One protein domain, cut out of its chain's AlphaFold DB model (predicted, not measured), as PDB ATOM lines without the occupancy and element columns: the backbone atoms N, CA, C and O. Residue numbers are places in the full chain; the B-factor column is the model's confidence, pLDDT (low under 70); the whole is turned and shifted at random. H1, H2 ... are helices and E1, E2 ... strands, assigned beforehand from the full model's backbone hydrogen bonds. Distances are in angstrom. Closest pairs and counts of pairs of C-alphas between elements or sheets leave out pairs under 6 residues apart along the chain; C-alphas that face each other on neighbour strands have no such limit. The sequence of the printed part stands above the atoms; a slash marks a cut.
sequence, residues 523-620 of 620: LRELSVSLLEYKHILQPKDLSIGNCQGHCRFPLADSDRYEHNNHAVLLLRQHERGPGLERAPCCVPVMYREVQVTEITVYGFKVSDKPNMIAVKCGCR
ATOM      1  N   LEU A 523     -54.818 -16.510  -8.852       87.50
ATOM      2  CA  LEU A 523     -53.420 -16.777  -9.175       87.50
ATOM      3  C   LEU A 523     -53.303 -17.388 -10.574       87.50
ATOM      4  O   LEU A 523     -53.952 -18.384 -10.897       87.50
ATOM      5  N   ARG A 524     -52.447 -16.789 -11.398       88.06
ATOM      6  CA  ARG A 524     -52.042 -17.267 -12.720       88.06
ATOM      7  C   ARG A 524     -50.571 -17.653 -12.686       88.06
ATOM      8  O   ARG A 524     -49.789 -17.078 -11.930       88.06
ATOM      9  N   GLU A 525     -50.195 -18.621 -13.508       87.38
ATOM     10  CA  GLU A 525     -48.791 -18.977 -13.678       87.38
ATOM     11  C   GLU A 525     -48.050 -17.861 -14.428       87.38
ATOM     12  O   GLU A 525     -48.556 -17.303 -15.402       87.38
ATOM     13  N   LEU A 526     -46.857 -17.516 -13.945       89.75
ATOM     14  CA  LEU A 526     -45.948 -16.576 -14.590       89.75
ATOM     15  C   LEU A 526     -44.524 -17.019 -14.281       89.75
ATOM     16  O   LEU A 526     -44.137 -17.051 -13.112       89.75
ATOM     17  N   SER A 527     -43.758 -17.312 -15.326       88.94
ATOM     18  CA  SER A 527     -42.344 -17.666 -15.233       88.94
ATOM     19  C   SER A 527     -41.478 -16.531 -15.761       88.94
ATOM     20  O   SER A 527     -41.777 -15.957 -16.806       88.94
ATOM     21  N   VAL A 528     -40.408 -16.216 -15.035       87.44
ATOM     22  CA  VAL A 528     -39.410 -15.205 -15.403       87.44
ATOM     23  C   VAL A 528     -38.031 -15.844 -15.487       87.44
ATOM     24  O   VAL A 528     -37.698 -16.707 -14.672       87.44
ATOM     25  N   SER A 529     -37.225 -15.408 -16.453       87.69
ATOM     26  CA  SER A 529     -35.821 -15.807 -16.524       87.69
ATOM     27  C   SER A 529     -34.967 -14.838 -15.716       87.69
ATOM     28  O   SER A 529     -35.037 -13.622 -15.893       87.69
ATOM     29  N   LEU A 530     -34.147 -15.379 -14.824       85.44
ATOM     30  CA  LEU A 530     -33.177 -14.637 -14.026       85.44
ATOM     31  C   LEU A 530     -31.816 -14.504 -14.735       85.44
ATOM     32  O   LEU A 530     -30.918 -13.854 -14.208       85.44
ATOM     33  N   LEU A 531     -31.668 -15.056 -15.948       80.00
ATOM     34  CA  LEU A 531     -30.441 -15.004 -16.759       80.00
ATOM     35  C   LEU A 531     -29.955 -13.581 -17.088       80.00
ATOM     36  O   LEU A 531     -28.760 -13.377 -17.311       80.00
ATOM     37  N   GLU A 532     -30.852 -12.593 -17.109       76.44
ATOM     38  CA  GLU A 532     -30.492 -11.181 -17.306       76.44
ATOM     39  C   GLU A 532     -29.694 -10.620 -16.113       76.44
ATOM     40  O   GLU A 532     -28.796  -9.784 -16.271       76.44
ATOM     41  N   TYR A 533     -29.949 -11.142 -14.911       81.25
ATOM     42  CA  TYR A 533     -29.277 -10.762 -13.675       81.25
ATOM     43  C   TYR A 533     -27.976 -11.553 -13.525       81.25
ATOM     44  O   TYR A 533     -27.894 -12.502 -12.759       81.25
ATOM     45  N   LYS A 534     -26.915 -11.122 -14.220       81.88
ATOM     46  CA  LYS A 534     -25.583 -11.781 -14.261       81.88
ATOM     47  C   LYS A 534     -24.940 -12.127 -12.903       81.88
ATOM     48  O   LYS A 534     -23.955 -12.860 -12.878       81.88
ATOM     49  N   HIS A 535     -25.429 -11.559 -11.803       85.62
ATOM     50  CA  HIS A 535     -24.984 -11.870 -10.447       85.62
ATOM     51  C   HIS A 535     -25.718 -13.073  -9.830       85.62
ATOM     52  O   HIS A 535     -25.234 -13.600  -8.839       85.62
ATOM     53  N   ILE A 536     -26.837 -13.533 -10.395       86.94
ATOM     54  CA  ILE A 536     -27.581 -14.722  -9.968       86.94
ATOM     55  C   ILE A 536     -27.104 -15.932 -10.781       86.94
ATOM     56  O   ILE A 536     -27.115 -15.923 -12.010       86.94
ATOM     57  N   LEU A 537     -26.685 -16.990 -10.088       86.44
ATOM     58  CA  LEU A 537     -26.257 -18.257 -10.688       86.44
ATOM     59  C   LEU A 537     -27.387 -19.283 -10.771       86.44
ATOM     60  O   LEU A 537     -27.495 -20.003 -11.764       86.44
ATOM     61  N   GLN A 538     -28.185 -19.382  -9.706       87.06
ATOM     62  CA  GLN A 538     -29.305 -20.313  -9.586       87.06
ATOM     63  C   GLN A 538     -30.404 -19.727  -8.680       87.06
ATOM     64  O   GLN A 538     -30.058 -19.077  -7.688       87.06
ATOM     65  N   PRO A 539     -31.694 -20.001  -8.962       86.69
ATOM     66  CA  PRO A 539     -32.203 -20.647 -10.178       86.69
ATOM     67  C   PRO A 539     -32.065 -19.733 -11.410       86.69
ATOM     68  O   PRO A 539     -31.951 -18.519 -11.277       86.69
ATOM     69  N   LYS A 540     -32.048 -20.321 -12.613       85.31
ATOM     70  CA  LYS A 540     -31.994 -19.565 -13.880       85.31
ATOM     71  C   LYS A 540     -33.364 -19.087 -14.340       85.31
ATOM     72  O   LYS A 540     -33.454 -18.014 -14.914       85.31
ATOM     73  N   ASP A 541     -34.404 -19.857 -14.048       86.81
ATOM     74  CA  ASP A 541     -35.790 -19.561 -14.388       86.81
ATOM     75  C   ASP A 541     -36.659 -19.847 -13.164       86.81
ATOM     76  O   ASP A 541     -36.381 -20.771 -12.393       86.81
ATOM     77  N   LEU A 542     -37.687 -19.028 -12.955       87.62
ATOM     78  CA  LEU A 542     -38.492 -19.053 -11.742       87.62
ATOM     79  C   LEU A 542     -39.967 -18.803 -12.057       87.62
ATOM     80  O   LEU A 542     -40.320 -17.739 -12.561       87.62
ATOM     81  N   SER A 543     -40.835 -19.756 -11.705       90.88
ATOM     82  CA  SER A 543     -42.286 -19.528 -11.682       90.88
ATOM     83  C   SER A 543     -42.633 -18.701 -10.442       90.88
ATOM     84  O   SER A 543     -42.647 -19.211  -9.319       90.88
ATOM     85  N   ILE A 544     -42.824 -17.397 -10.651       90.94
ATOM     86  CA  ILE A 544     -43.142 -16.405  -9.614       90.94
ATOM     87  C   ILE A 544     -44.646 -16.267  -9.374       90.94
ATOM     88  O   ILE A 544     -45.045 -15.807  -8.308       90.94
ATOM     89  N   GLY A 545     -45.478 -16.678 -10.335       90.12
ATOM     90  CA  GLY A 545     -46.925 -16.473 -10.287       90.12
ATOM     91  C   GLY A 545     -47.330 -15.001 -10.444       90.12
ATOM     92  O   GLY A 545     -46.534 -14.079 -10.271       90.12
ATOM     93  N   ASN A 546     -48.586 -14.762 -10.812       91.25
ATOM     94  CA  ASN A 546     -49.126 -13.417 -10.999       91.25
ATOM     95  C   ASN A 546     -50.602 -13.361 -10.596       91.25
ATOM     96  O   ASN A 546     -51.367 -14.267 -10.916       91.25
ATOM     97  N   CYS A 547     -51.016 -12.291  -9.924       89.88
ATOM     98  CA  CYS A 547     -52.409 -12.093  -9.542       89.88
ATOM     99  C   CYS A 547     -53.131 -11.284 -10.612       89.88
ATOM    100  O   CYS A 547     -52.770 -10.145 -10.896       89.88
ATOM    101  N   GLN A 548     -54.146 -11.891 -11.223       89.44
ATOM    102  CA  GLN A 548     -54.900 -11.300 -12.323       89.44
ATOM    103  C   GLN A 548     -56.389 -11.587 -12.162       89.44
ATOM    104  O   GLN A 548     -56.780 -12.599 -11.582       89.44
ATOM    105  N   GLY A 549     -57.218 -10.710 -12.718       85.31
ATOM    106  CA  GLY A 549     -58.672 -10.806 -12.649       85.31
ATOM    107  C   GLY A 549     -59.300  -9.559 -12.038       85.31
ATOM    108  O   GLY A 549     -58.611  -8.632 -11.604       85.31
ATOM    109  N   HIS A 550     -60.626  -9.523 -12.043       83.94
ATOM    110  CA  HIS A 550     -61.400  -8.391 -11.553       83.94
ATOM    111  C   HIS A 550     -61.818  -8.612 -10.100       83.94
ATOM    112  O   HIS A 550     -62.130  -9.724  -9.682       83.94
ATOM    113  N   CYS A 551     -61.870  -7.523  -9.343       83.25
ATOM    114  CA  CYS A 551     -62.421  -7.500  -7.998       83.25
ATOM    115  C   CYS A 551     -63.856  -6.973  -8.060       83.25
ATOM    116  O   CYS A 551     -64.079  -5.827  -8.450       83.25
ATOM    117  N   ARG A 552     -64.829  -7.828  -7.729       76.94
ATOM    118  CA  ARG A 552     -66.278  -7.568  -7.818       76.94
ATOM    119  C   ARG A 552     -67.001  -8.179  -6.617       76.94
ATOM    120  O   ARG A 552     -66.419  -9.001  -5.909       76.94
ATOM    121  N   PHE A 553     -68.243  -7.770  -6.362       72.12
ATOM    122  CA  PHE A 553     -69.094  -8.390  -5.348       72.12
ATOM    123  C   PHE A 553     -70.157  -9.297  -6.015       72.12
ATOM    124  O   PHE A 553     -70.644  -8.975  -7.100       72.12
ATOM    125  N   PRO A 554     -70.572 -10.410  -5.379       68.69
ATOM    126  CA  PRO A 554     -69.973 -11.013  -4.192       68.69
ATOM    127  C   PRO A 554     -68.587 -11.592  -4.500       68.69
ATOM    128  O   PRO A 554     -68.350 -12.130  -5.575       68.69
ATOM    129  N   LEU A 555     -67.679 -11.491  -3.529       68.56
ATOM    130  CA  LEU A 555     -66.379 -12.157  -3.600       68.56
ATOM    131  C   LEU A 555     -66.578 -13.679  -3.568       68.56
ATOM    132  O   LEU A 555     -67.464 -14.163  -2.858       68.56
ATOM    133  N   ALA A 556     -65.763 -14.415  -4.327       61.81
ATOM    134  CA  ALA A 556     -65.880 -15.865  -4.461       61.81
ATOM    135  C   ALA A 556     -65.823 -16.579  -3.097       61.81
ATOM    136  O   ALA A 556     -65.017 -16.251  -2.225       61.81
ATOM    137  N   ASP A 557     -66.699 -17.570  -2.911       51.62
ATOM    138  CA  ASP A 557     -67.008 -18.117  -1.582       51.62
ATOM    139  C   ASP A 557     -65.876 -18.978  -0.974       51.62
ATOM    140  O   ASP A 557     -65.912 -19.314   0.210       51.62
ATOM    141  N   SER A 558     -64.841 -19.293  -1.763       52.56
ATOM    142  CA  SER A 558     -63.593 -19.918  -1.305       52.56
ATOM    143  C   SER A 558     -62.726 -18.985  -0.448       52.56
ATOM    144  O   SER A 558     -61.983 -19.463   0.408       52.56
ATOM    145  N   ASP A 559     -62.864 -17.663  -0.611       53.50
ATOM    146  CA  ASP A 559     -61.829 -16.689  -0.237       53.50
ATOM    147  C   ASP A 559     -62.264 -15.756   0.916       53.50
ATOM    148  O   ASP A 559     -61.811 -14.607   1.032       53.50
ATOM    149  N   ARG A 560     -63.152 -16.228   1.803       49.53
ATOM    150  CA  ARG A 560     -63.724 -15.421   2.911       49.53
ATOM    151  C   ARG A 560     -62.691 -14.842   3.889       49.53
ATOM    152  O   ARG A 560     -63.013 -13.894   4.598       49.53
ATOM    153  N   TYR A 561     -61.478 -15.392   3.937       51.72
ATOM    154  CA  TYR A 561     -60.381 -14.934   4.805       51.72
ATOM    155  C   TYR A 561     -59.304 -14.119   4.071       51.72
ATOM    156  O   TYR A 561     -58.348 -13.655   4.685       51.72
ATOM    157  N   GLU A 562     -59.436 -13.942   2.758       62.47
ATOM    158  CA  GLU A 562     -58.367 -13.409   1.892       62.47
ATOM    159  C   GLU A 562     -58.591 -11.929   1.573       62.47
ATOM    160  O   GLU A 562     -57.695 -11.214   1.120       62.47
ATOM    161  N   HIS A 563     -59.781 -11.447   1.917       71.06
ATOM    162  CA  HIS A 563     -60.297 -10.108   1.714       71.06
ATOM    163  C   HIS A 563     -60.432  -9.405   3.063       71.06
ATOM    164  O   HIS A 563     -61.114  -9.896   3.958       71.06
ATOM    165  N   ASN A 564     -59.778  -8.254   3.231       76.94
ATOM    166  CA  ASN A 564     -59.952  -7.471   4.453       76.94
ATOM    167  C   ASN A 564     -61.284  -6.693   4.413       76.94
ATOM    168  O   ASN A 564     -61.813  -6.381   3.343       76.94
ATOM    169  N   ASN A 565     -61.820  -6.347   5.588       83.00
ATOM    170  CA  ASN A 565     -63.100  -5.632   5.698       83.00
ATOM    171  C   ASN A 565     -63.117  -4.314   4.900       83.00
ATOM    172  O   ASN A 565     -64.158  -3.919   4.384       83.00
ATOM    173  N   HIS A 566     -61.965  -3.649   4.767       84.88
ATOM    174  CA  HIS A 566     -61.832  -2.413   4.002       84.88
ATOM    175  C   HIS A 566     -62.070  -2.635   2.501       84.88
ATOM    176  O   HIS A 566     -62.888  -1.936   1.912       84.88
ATOM    177  N   ALA A 567     -61.452  -3.652   1.893       85.12
ATOM    178  CA  ALA A 567     -61.659  -4.007   0.490       85.12
ATOM    179  C   ALA A 567     -63.123  -4.382   0.204       85.12
ATOM    180  O   ALA A 567     -63.675  -3.971  -0.814       85.12
ATOM    181  N   VAL A 568     -63.794  -5.079   1.132       83.44
ATOM    182  CA  VAL A 568     -65.236  -5.374   1.031       83.44
ATOM    183  C   VAL A 568     -66.072  -4.086   1.020       83.44
ATOM    184  O   VAL A 568     -66.989  -3.957   0.209       83.44
ATOM    185  N   LEU A 569     -65.751  -3.111   1.879       83.44
ATOM    186  CA  LEU A 569     -66.421  -1.805   1.896       83.44
ATOM    187  C   LEU A 569     -66.144  -0.995   0.619       83.44
ATOM    188  O   LEU A 569     -67.079  -0.414   0.068       83.44
ATOM    189  N   LEU A 570     -64.905  -0.997   0.116       85.75
ATOM    190  CA  LEU A 570     -64.539  -0.319  -1.130       85.75
ATOM    191  C   LEU A 570     -65.258  -0.915  -2.346       85.75
ATOM    192  O   LEU A 570     -65.793  -0.159  -3.150       85.75
ATOM    193  N   LEU A 571     -65.342  -2.245  -2.463       82.88
ATOM    194  CA  LEU A 571     -66.100  -2.902  -3.537       82.88
ATOM    195  C   LEU A 571     -67.577  -2.505  -3.498       82.88
ATOM    196  O   LEU A 571     -68.139  -2.074  -4.502       82.88
ATOM    197  N   ARG A 572     -68.181  -2.546  -2.306       81.06
ATOM    198  CA  ARG A 572     -69.581  -2.157  -2.081       81.06
ATOM    199  C   ARG A 572     -69.838  -0.674  -2.354       81.06
ATOM    200  O   ARG A 572     -70.964  -0.319  -2.689       81.06
ATOM    201  N   GLN A 573     -68.833   0.188  -2.197       82.75
ATOM    202  CA  GLN A 573     -68.919   1.606  -2.541       82.75
ATOM    203  C   GLN A 573     -68.724   1.842  -4.045       82.75
ATOM    204  O   GLN A 573     -69.441   2.655  -4.620       82.75
ATOM    205  N   HIS A 574     -67.813   1.108  -4.690       80.38
ATOM    206  CA  HIS A 574     -67.557   1.189  -6.129       80.38
ATOM    207  C   HIS A 574     -68.792   0.777  -6.950       80.38
ATOM    208  O   HIS A 574     -69.183   1.480  -7.877       80.38
ATOM    209  N   GLU A 575     -69.486  -0.291  -6.545       75.12
ATOM    210  CA  GLU A 575     -70.747  -0.726  -7.173       75.12
ATOM    211  C   GLU A 575     -71.908   0.265  -7.009       75.12
ATOM    212  O   GLU A 575     -72.870   0.229  -7.774       75.12
ATOM    213  N   ARG A 576     -71.839   1.161  -6.016       77.75
ATOM    214  CA  ARG A 576     -72.878   2.170  -5.747       77.75
ATOM    215  C   ARG A 576     -72.715   3.457  -6.556       77.75
ATOM    216  O   ARG A 576     -73.578   4.327  -6.455       77.75
ATOM    217  N   GLY A 577     -71.653   3.588  -7.351       67.81
ATOM    218  CA  GLY A 577     -71.420   4.744  -8.216       67.81
ATOM    219  C   GLY A 577     -70.217   5.608  -7.804       67.81
ATOM    220  O   GLY A 577     -69.310   5.129  -7.123       67.81
ATOM    221  N   PRO A 578     -70.157   6.876  -8.259       59.03
ATOM    222  CA  PRO A 578     -68.906   7.616  -8.470       59.03
ATOM    223  C   PRO A 578     -68.311   8.239  -7.192       59.03
ATOM    224  O   PRO A 578     -68.106   9.446  -7.107       59.03
ATOM    225  N   GLY A 579     -68.027   7.412  -6.184       64.56
ATOM    226  CA  GLY A 579     -67.268   7.789  -4.984       64.56
ATOM    227  C   GLY A 579     -65.820   7.287  -4.963       64.56
ATOM    228  O   GLY A 579     -65.118   7.531  -3.989       64.56
ATOM    229  N   LEU A 580     -65.385   6.551  -5.992       68.56
ATOM    230  CA  LEU A 580     -64.065   5.925  -6.079       68.56
ATOM    231  C   LEU A 580     -63.487   6.084  -7.488       68.56
ATOM    232  O   LEU A 580     -64.064   5.582  -8.449       68.56
ATOM    233  N   GLU A 581     -62.322   6.725  -7.588       75.75
ATOM    234  CA  GLU A 581     -61.570   6.900  -8.844       75.75
ATOM    235  C   GLU A 581     -61.073   5.567  -9.431       75.75
ATOM    236  O   GLU A 581     -60.849   5.457 -10.635       75.75
ATOM    237  N   ARG A 582     -60.911   4.539  -8.586       80.38
ATOM    238  CA  ARG A 582     -60.498   3.186  -8.979       80.38
ATOM    239  C   ARG A 582     -61.216   2.112  -8.164       80.38
ATOM    240  O   ARG A 582     -61.513   2.314  -6.986       80.38
ATOM    241  N   ALA A 583     -61.435   0.955  -8.781       80.12
ATOM    242  CA  ALA A 583     -61.801  -0.263  -8.065       80.12
ATOM    243  C   ALA A 583     -60.605  -0.794  -7.241       80.12
ATOM    244  O   ALA A 583     -59.455  -0.524  -7.604       80.12
ATOM    245  N   PRO A 584     -60.848  -1.579  -6.176       85.69
ATOM    246  CA  PRO A 584     -59.826  -2.406  -5.532       85.69
ATOM    247  C   PRO A 584     -59.103  -3.318  -6.528       85.69
ATOM    248  O   PRO A 584     -59.709  -3.830  -7.472       85.69
ATOM    249  N   CYS A 585     -57.806  -3.528  -6.320       89.44
ATOM    250  CA  CYS A 585     -56.951  -4.260  -7.252       89.44
ATOM    251  C   CYS A 585     -56.777  -5.722  -6.826       89.44
ATOM    252  O   CYS A 585     -56.655  -6.016  -5.637       89.44
ATOM    253  N   CYS A 586     -56.692  -6.628  -7.803       88.81
ATOM    254  CA  CYS A 586     -56.245  -7.998  -7.569       88.81
ATOM    255  C   CYS A 586     -54.726  -7.998  -7.365       88.81
ATOM    256  O   CYS A 586     -53.985  -7.641  -8.280       88.81
ATOM    257  N   VAL A 587     -54.257  -8.355  -6.169       92.31
ATOM    258  CA  VAL A 587     -52.829  -8.317  -5.805       92.31
ATOM    259  C   VAL A 587     -52.427  -9.567  -5.019       92.31
ATOM    260  O   VAL A 587     -53.297 -10.223  -4.439       92.31
ATOM    261  N   PRO A 588     -51.129  -9.917  -4.955       92.25
ATOM    262  CA  PRO A 588     -50.677 -10.984  -4.076       92.25
ATOM    263  C   PRO A 588     -50.893 -10.616  -2.606       92.25
ATOM    264  O   PRO A 588     -50.596  -9.501  -2.174       92.25
ATOM    265  N   VAL A 589     -51.403 -11.570  -1.829       89.75
ATOM    266  CA  VAL A 589     -51.662 -11.418  -0.384       89.75
ATOM    267  C   VAL A 589     -50.825 -12.371   0.469       89.75
ATOM    268  O   VAL A 589     -50.784 -12.229   1.688       89.75
ATOM    269  N   MET A 590     -50.143 -13.328  -0.164       90.00
ATOM    270  CA  MET A 590     -49.189 -14.233   0.467       90.00
ATOM    271  C   MET A 590     -48.118 -14.631  -0.550       90.00
ATOM    272  O   MET A 590     -48.413 -14.869  -1.725       90.00
ATOM    273  N   TYR A 591     -46.882 -14.744  -0.068       94.12
ATOM    274  CA  TYR A 591     -45.726 -15.113  -0.868       94.12
ATOM    275  C   TYR A 591     -44.949 -16.279  -0.247       94.12
ATOM    276  O   TYR A 591     -45.071 -16.559   0.944       94.12
ATOM    277  N   ARG A 592     -44.103 -16.910  -1.063       92.44
ATOM    278  CA  ARG A 592     -43.071 -17.868  -0.661       92.44
ATOM    279  C   ARG A 592     -41.687 -17.319  -1.021       92.44
ATOM    280  O   ARG A 592     -41.529 -16.607  -2.016       92.44
ATOM    281  N   GLU A 593     -40.701 -17.645  -0.197       94.25
ATOM    282  CA  GLU A 593     -39.294 -17.325  -0.442       94.25
ATOM    283  C   GLU A 593     -38.640 -18.275  -1.454       94.25
ATOM    284  O   GLU A 593     -39.168 -19.347  -1.761       94.25
ATOM    285  N   VAL A 594     -37.498 -17.862  -2.001       93.81
ATOM    286  CA  VAL A 594     -36.712 -18.648  -2.959       93.81
ATOM    287  C   VAL A 594     -35.245 -18.576  -2.585       93.81
ATOM    288  O   VAL A 594     -34.706 -17.485  -2.401       93.81
ATOM    289  N   GLN A 595     -34.588 -19.729  -2.519       93.81
ATOM    290  CA  GLN A 595     -33.147 -19.798  -2.341       93.81
ATOM    291  C   GLN A 595     -32.436 -19.345  -3.618       93.81
ATOM    292  O   GLN A 595     -32.639 -19.926  -4.683       93.81
ATOM    293  N   VAL A 596     -31.601 -18.311  -3.509       93.31
ATOM    294  CA  VAL A 596     -30.842 -17.749  -4.629       93.31
ATOM    295  C   VAL A 596     -29.348 -17.835  -4.332       93.31
ATOM    296  O   VAL A 596     -28.897 -17.487  -3.238       93.31
ATOM    297  N   THR A 597     -28.577 -18.291  -5.319       91.62
ATOM    298  CA  THR A 597     -27.110 -18.283  -5.286       91.62
ATOM    299  C   THR A 597     -26.592 -17.083  -6.068       91.62
ATOM    300  O   THR A 597     -26.822 -16.987  -7.272       91.62
ATOM    301  N   GLU A 598     -25.876 -16.188  -5.396       90.69
ATOM    302  CA  GLU A 598     -25.359 -14.930  -5.940       90.69
ATOM    303  C   GLU A 598     -23.824 -14.924  -6.003       90.69
ATOM    304  O   GLU A 598     -23.149 -15.452  -5.117       90.69
ATOM    305  N   ILE A 599     -23.257 -14.282  -7.026       87.12
ATOM    306  CA  ILE A 599     -21.839 -13.914  -7.095       87.12
ATOM    307  C   ILE A 599     -21.658 -12.583  -6.368       87.12
ATOM    308  O   ILE A 599     -22.295 -11.584  -6.699       87.12
ATOM    309  N   THR A 600     -20.740 -12.559  -5.409       82.06
ATOM    310  CA  THR A 600     -20.327 -11.361  -4.672       82.06
ATOM    311  C   THR A 600     -18.824 -11.140  -4.826       82.06
ATOM    312  O   THR A 600     -18.092 -12.034  -5.255       82.06
ATOM    313  N   VAL A 601     -18.331  -9.969  -4.414       80.69
ATOM    314  CA  VAL A 601     -16.885  -9.664  -4.391       80.69
ATOM    315  C   VAL A 601     -16.067 -10.600  -3.486       80.69
ATOM    316  O   VAL A 601     -14.855 -10.683  -3.641       80.69
ATOM    317  N   TYR A 602     -16.720 -11.338  -2.579       79.75
ATOM    318  CA  TYR A 602     -16.097 -12.302  -1.665       79.75
ATOM    319  C   TYR A 602     -16.339 -13.771  -2.069       79.75
ATOM    320  O   TYR A 602     -16.105 -14.677  -1.273       79.75
ATOM    321  N   GLY A 603     -16.824 -14.022  -3.292       83.69
ATOM    322  CA  GLY A 603     -17.203 -15.353  -3.775       83.69
ATOM    323  C   GLY A 603     -18.719 -15.568  -3.783       83.69
ATOM    324  O   GLY A 603     -19.490 -14.621  -3.950       83.69
ATOM    325  N   PHE A 604     -19.164 -16.815  -3.642       88.88
ATOM    326  CA  PHE A 604     -20.580 -17.173  -3.771       88.88
ATOM    327  C   PHE A 604     -21.342 -17.014  -2.454       88.88
ATOM    328  O   PHE A 604     -20.883 -17.457  -1.402       88.88
ATOM    329  N   LYS A 605     -22.544 -16.437  -2.521       89.88
ATOM    330  CA  LYS A 605     -23.476 -16.315  -1.400       89.88
ATOM    331  C   LYS A 605     -24.779 -17.030  -1.736       89.88
ATOM    332  O   LYS A 605     -25.477 -16.630  -2.661       89.88
ATOM    333  N   VAL A 606     -25.138 -18.042  -0.954       93.94
ATOM    334  CA  VAL A 606     -26.489 -18.621  -0.971       93.94
ATOM    335  C   VAL A 606     -27.332 -17.867   0.055       93.94
ATOM    336  O   VAL A 606     -26.888 -17.660   1.184       93.94
ATOM    337  N   SER A 607     -28.518 -17.401  -0.334       90.50
ATOM    338  CA  SER A 607     -29.459 -16.759   0.590       90.50
ATOM    339  C   SER A 607     -30.901 -16.914   0.136       90.50
ATOM    340  O   SER A 607     -31.194 -16.801  -1.056       90.50
ATOM    341  N   ASP A 608     -31.798 -17.114   1.094       93.88
ATOM    342  CA  ASP A 608     -33.231 -17.160   0.843       93.88
ATOM    343  C   ASP A 608     -33.774 -15.733   0.687       93.88
ATOM    344  O   ASP A 608     -33.533 -14.843   1.509       93.88
ATOM    345  N   LYS A 609     -34.445 -15.487  -0.439       92.31
ATOM    346  CA  LYS A 609     -35.034 -14.199  -0.799       92.31
ATOM    347  C   LYS A 609     -36.530 -14.244  -0.477       92.31
ATOM    348  O   LYS A 609     -37.257 -14.989  -1.143       92.31
ATOM    349  N   PRO A 610     -37.018 -13.480   0.516       93.56
ATOM    350  CA  PRO A 610     -38.436 -13.448   0.844       93.56
ATOM    351  C   PRO A 610     -39.245 -12.776  -0.271       93.56
ATOM    352  O   PRO A 610     -38.727 -11.967  -1.036       93.56
ATOM    353  N   ASN A 611     -40.543 -13.074  -0.317       92.31
ATOM    354  CA  ASN A 611     -41.521 -12.436  -1.207       92.31
ATOM    355  C   ASN A 611     -41.289 -12.615  -2.725       92.31
ATOM    356  O   ASN A 611     -41.748 -11.796  -3.516       92.31
ATOM    357  N   MET A 612     -40.617 -13.695  -3.140       91.44
ATOM    358  CA  MET A 612     -40.266 -13.944  -4.548       91.44
ATOM    359  C   MET A 612     -41.373 -14.615  -5.373       91.44
ATOM    360  O   MET A 612     -41.488 -14.337  -6.563       91.44
ATOM    361  N   ILE A 613     -42.174 -15.505  -4.776       93.94
ATOM    362  CA  ILE A 613     -43.256 -16.223  -5.475       93.94
ATOM    363  C   ILE A 613     -44.591 -15.839  -4.848       93.94
ATOM    364  O   ILE A 613     -44.800 -16.099  -3.665       93.94
ATOM    365  N   ALA A 614     -45.511 -15.274  -5.625       92.69
ATOM    366  CA  ALA A 614     -46.904 -15.107  -5.236       92.69
ATOM    367  C   ALA A 614     -47.582 -16.484  -5.157       92.69
ATOM    368  O   ALA A 614     -47.658 -17.207  -6.148       92.69
ATOM    369  N   VAL A 615     -48.085 -16.852  -3.976       90.31
ATOM    370  CA  VAL A 615     -48.801 -18.130  -3.766       90.31
ATOM    371  C   VAL A 615     -50.294 -17.941  -3.518       90.31
ATOM    372  O   VAL A 615     -51.037 -18.919  -3.479       90.31
ATOM    373  N   LYS A 616     -50.746 -16.694  -3.337       88.06
ATOM    374  CA  LYS A 616     -52.151 -16.370  -3.084       88.06
ATOM    375  C   LYS A 616     -52.491 -14.943  -3.484       88.06
ATOM    376  O   LYS A 616     -51.672 -14.044  -3.292       88.06
ATOM    377  N   CYS A 617     -53.708 -14.741  -3.975       88.69
ATOM    378  CA  CYS A 617     -54.208 -13.464  -4.479       88.69
ATOM    379  C   CYS A 617     -55.428 -12.999  -3.686       88.69
ATOM    380  O   CYS A 617     -56.099 -13.801  -3.049       88.69
ATOM    381  N   GLY A 618     -55.721 -11.706  -3.727       87.25
ATOM    382  CA  GLY A 618     -56.944 -11.159  -3.155       87.25
ATOM    383  C   GLY A 618     -57.104  -9.679  -3.470       87.25
ATOM    384  O   GLY A 618     -56.159  -9.002  -3.878       87.25
ATOM    385  N   CYS A 619     -58.313  -9.164  -3.268       86.44
ATOM    386  CA  CYS A 619     -58.632  -7.770  -3.563       86.44
ATOM    387  C   CYS A 619     -58.192  -6.818  -2.439       86.44
ATOM    388  O   CYS A 619     -58.428  -7.100  -1.256       86.44
ATOM    389  N   ARG A 620     -57.560  -5.694  -2.795       87.00
ATOM    390  CA  ARG A 620     -57.055  -4.662  -1.868       87.00
ATOM    391  C   ARG A 620     -57.367  -3.244  -2.338       87.00
ATOM    392  O   ARG A 620     -57.291  -2.998  -3.561       87.00
TER     393      ARG A 620
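AT A GLANCE: This is residues 523 to 620 of the 620 residues of the protein "Anti-mullerian hormone" of Acipenser baerii (UniProt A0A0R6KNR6). A long, twisted hairpin of two strands, E5 and E6, makes the length of this domain. The short strands E1 to E4 run alongside it, and helix H1 with the loops before and after it makes a small head at one end. The 98 printed residues hold six named strands and one named helix, in the order E1 E2 E3 E4 H1 E5 E6. One sheet has the order E2 - E5 - E6 and the other E1 - E3, both antiparallel. The class is mostly strand; the whole is a loose rod spanning 58 by 27 by 21 A, with a radius of gyration of the C-alphas of 18.2 A.

HOW THE PARTS SIT: Start with the hairpin of E5, residues 586 to 600, and E6, residues 603 to 619, antiparallel at 173 degrees. Look across it and find N 594 and O 609 3.0 A apart and N 605 and O 598 2.8 A apart, within hydrogen-bond range. E5 bends by 73 degrees at residue 590. Next to this hairpin in the sheet find the edge strand E2, residues 536 to 538, the antiparallel neighbour of E5, with N 537 and O 597 within hydrogen-bond range at 2.8 A. E2 runs on at 73 degrees into E3, residues 541 to 543, whose antiparallel neighbour is E1, residues 527 to 529, with N 528 and O 542 at 2.9 A. E1 is apart from both E5 and E6. E3 runs on at 40 degrees into E4, residues 546 to 548, which pairs with no named strand; residues 523 to 524 make a short antiparallel pairing with its residues 546 to 547. The closest C-alphas of E4 and E5, those of Cys 547 and Val 587, are 5.3 A apart. H1, residues 565 to 574, only grazes the three-stranded sheet with its residues 566 to 571. Its closest C-alpha to E6 is that of Ala 567, 6.3 A from that of Cys 619. In H1 every O i to N i+4 pair is within hydrogen-bond range.

IN THESE COORDINATES: Find C-alpha 586 at (-56.245, -7.998, -7.569); from there E5 runs 36.2 A to C-alpha 600 at (-20.327, -11.361, -4.672). E6 comes back over 42.1 A to C-alpha 619 at (-58.632, -7.770, -3.563). H1 measures 14.4 A. E1, E2, E3 and E4 have 3 residues each and measure 6.9, 5.9, 7.0 and 6.3 A.

THE WHOLE: The two C-alphas farthest apart, those of Arg 576 and Tyr 602, are 58.7 A apart. The printed part has no cut and ends at residue 620, the chain's last. The links E4 to H1, with 16 residues, and H1 to E5, with 11, are long. Mean pLDDT of the printed part is 83.0; look for values under 70 at residues 554 to 562 and 577 to 580.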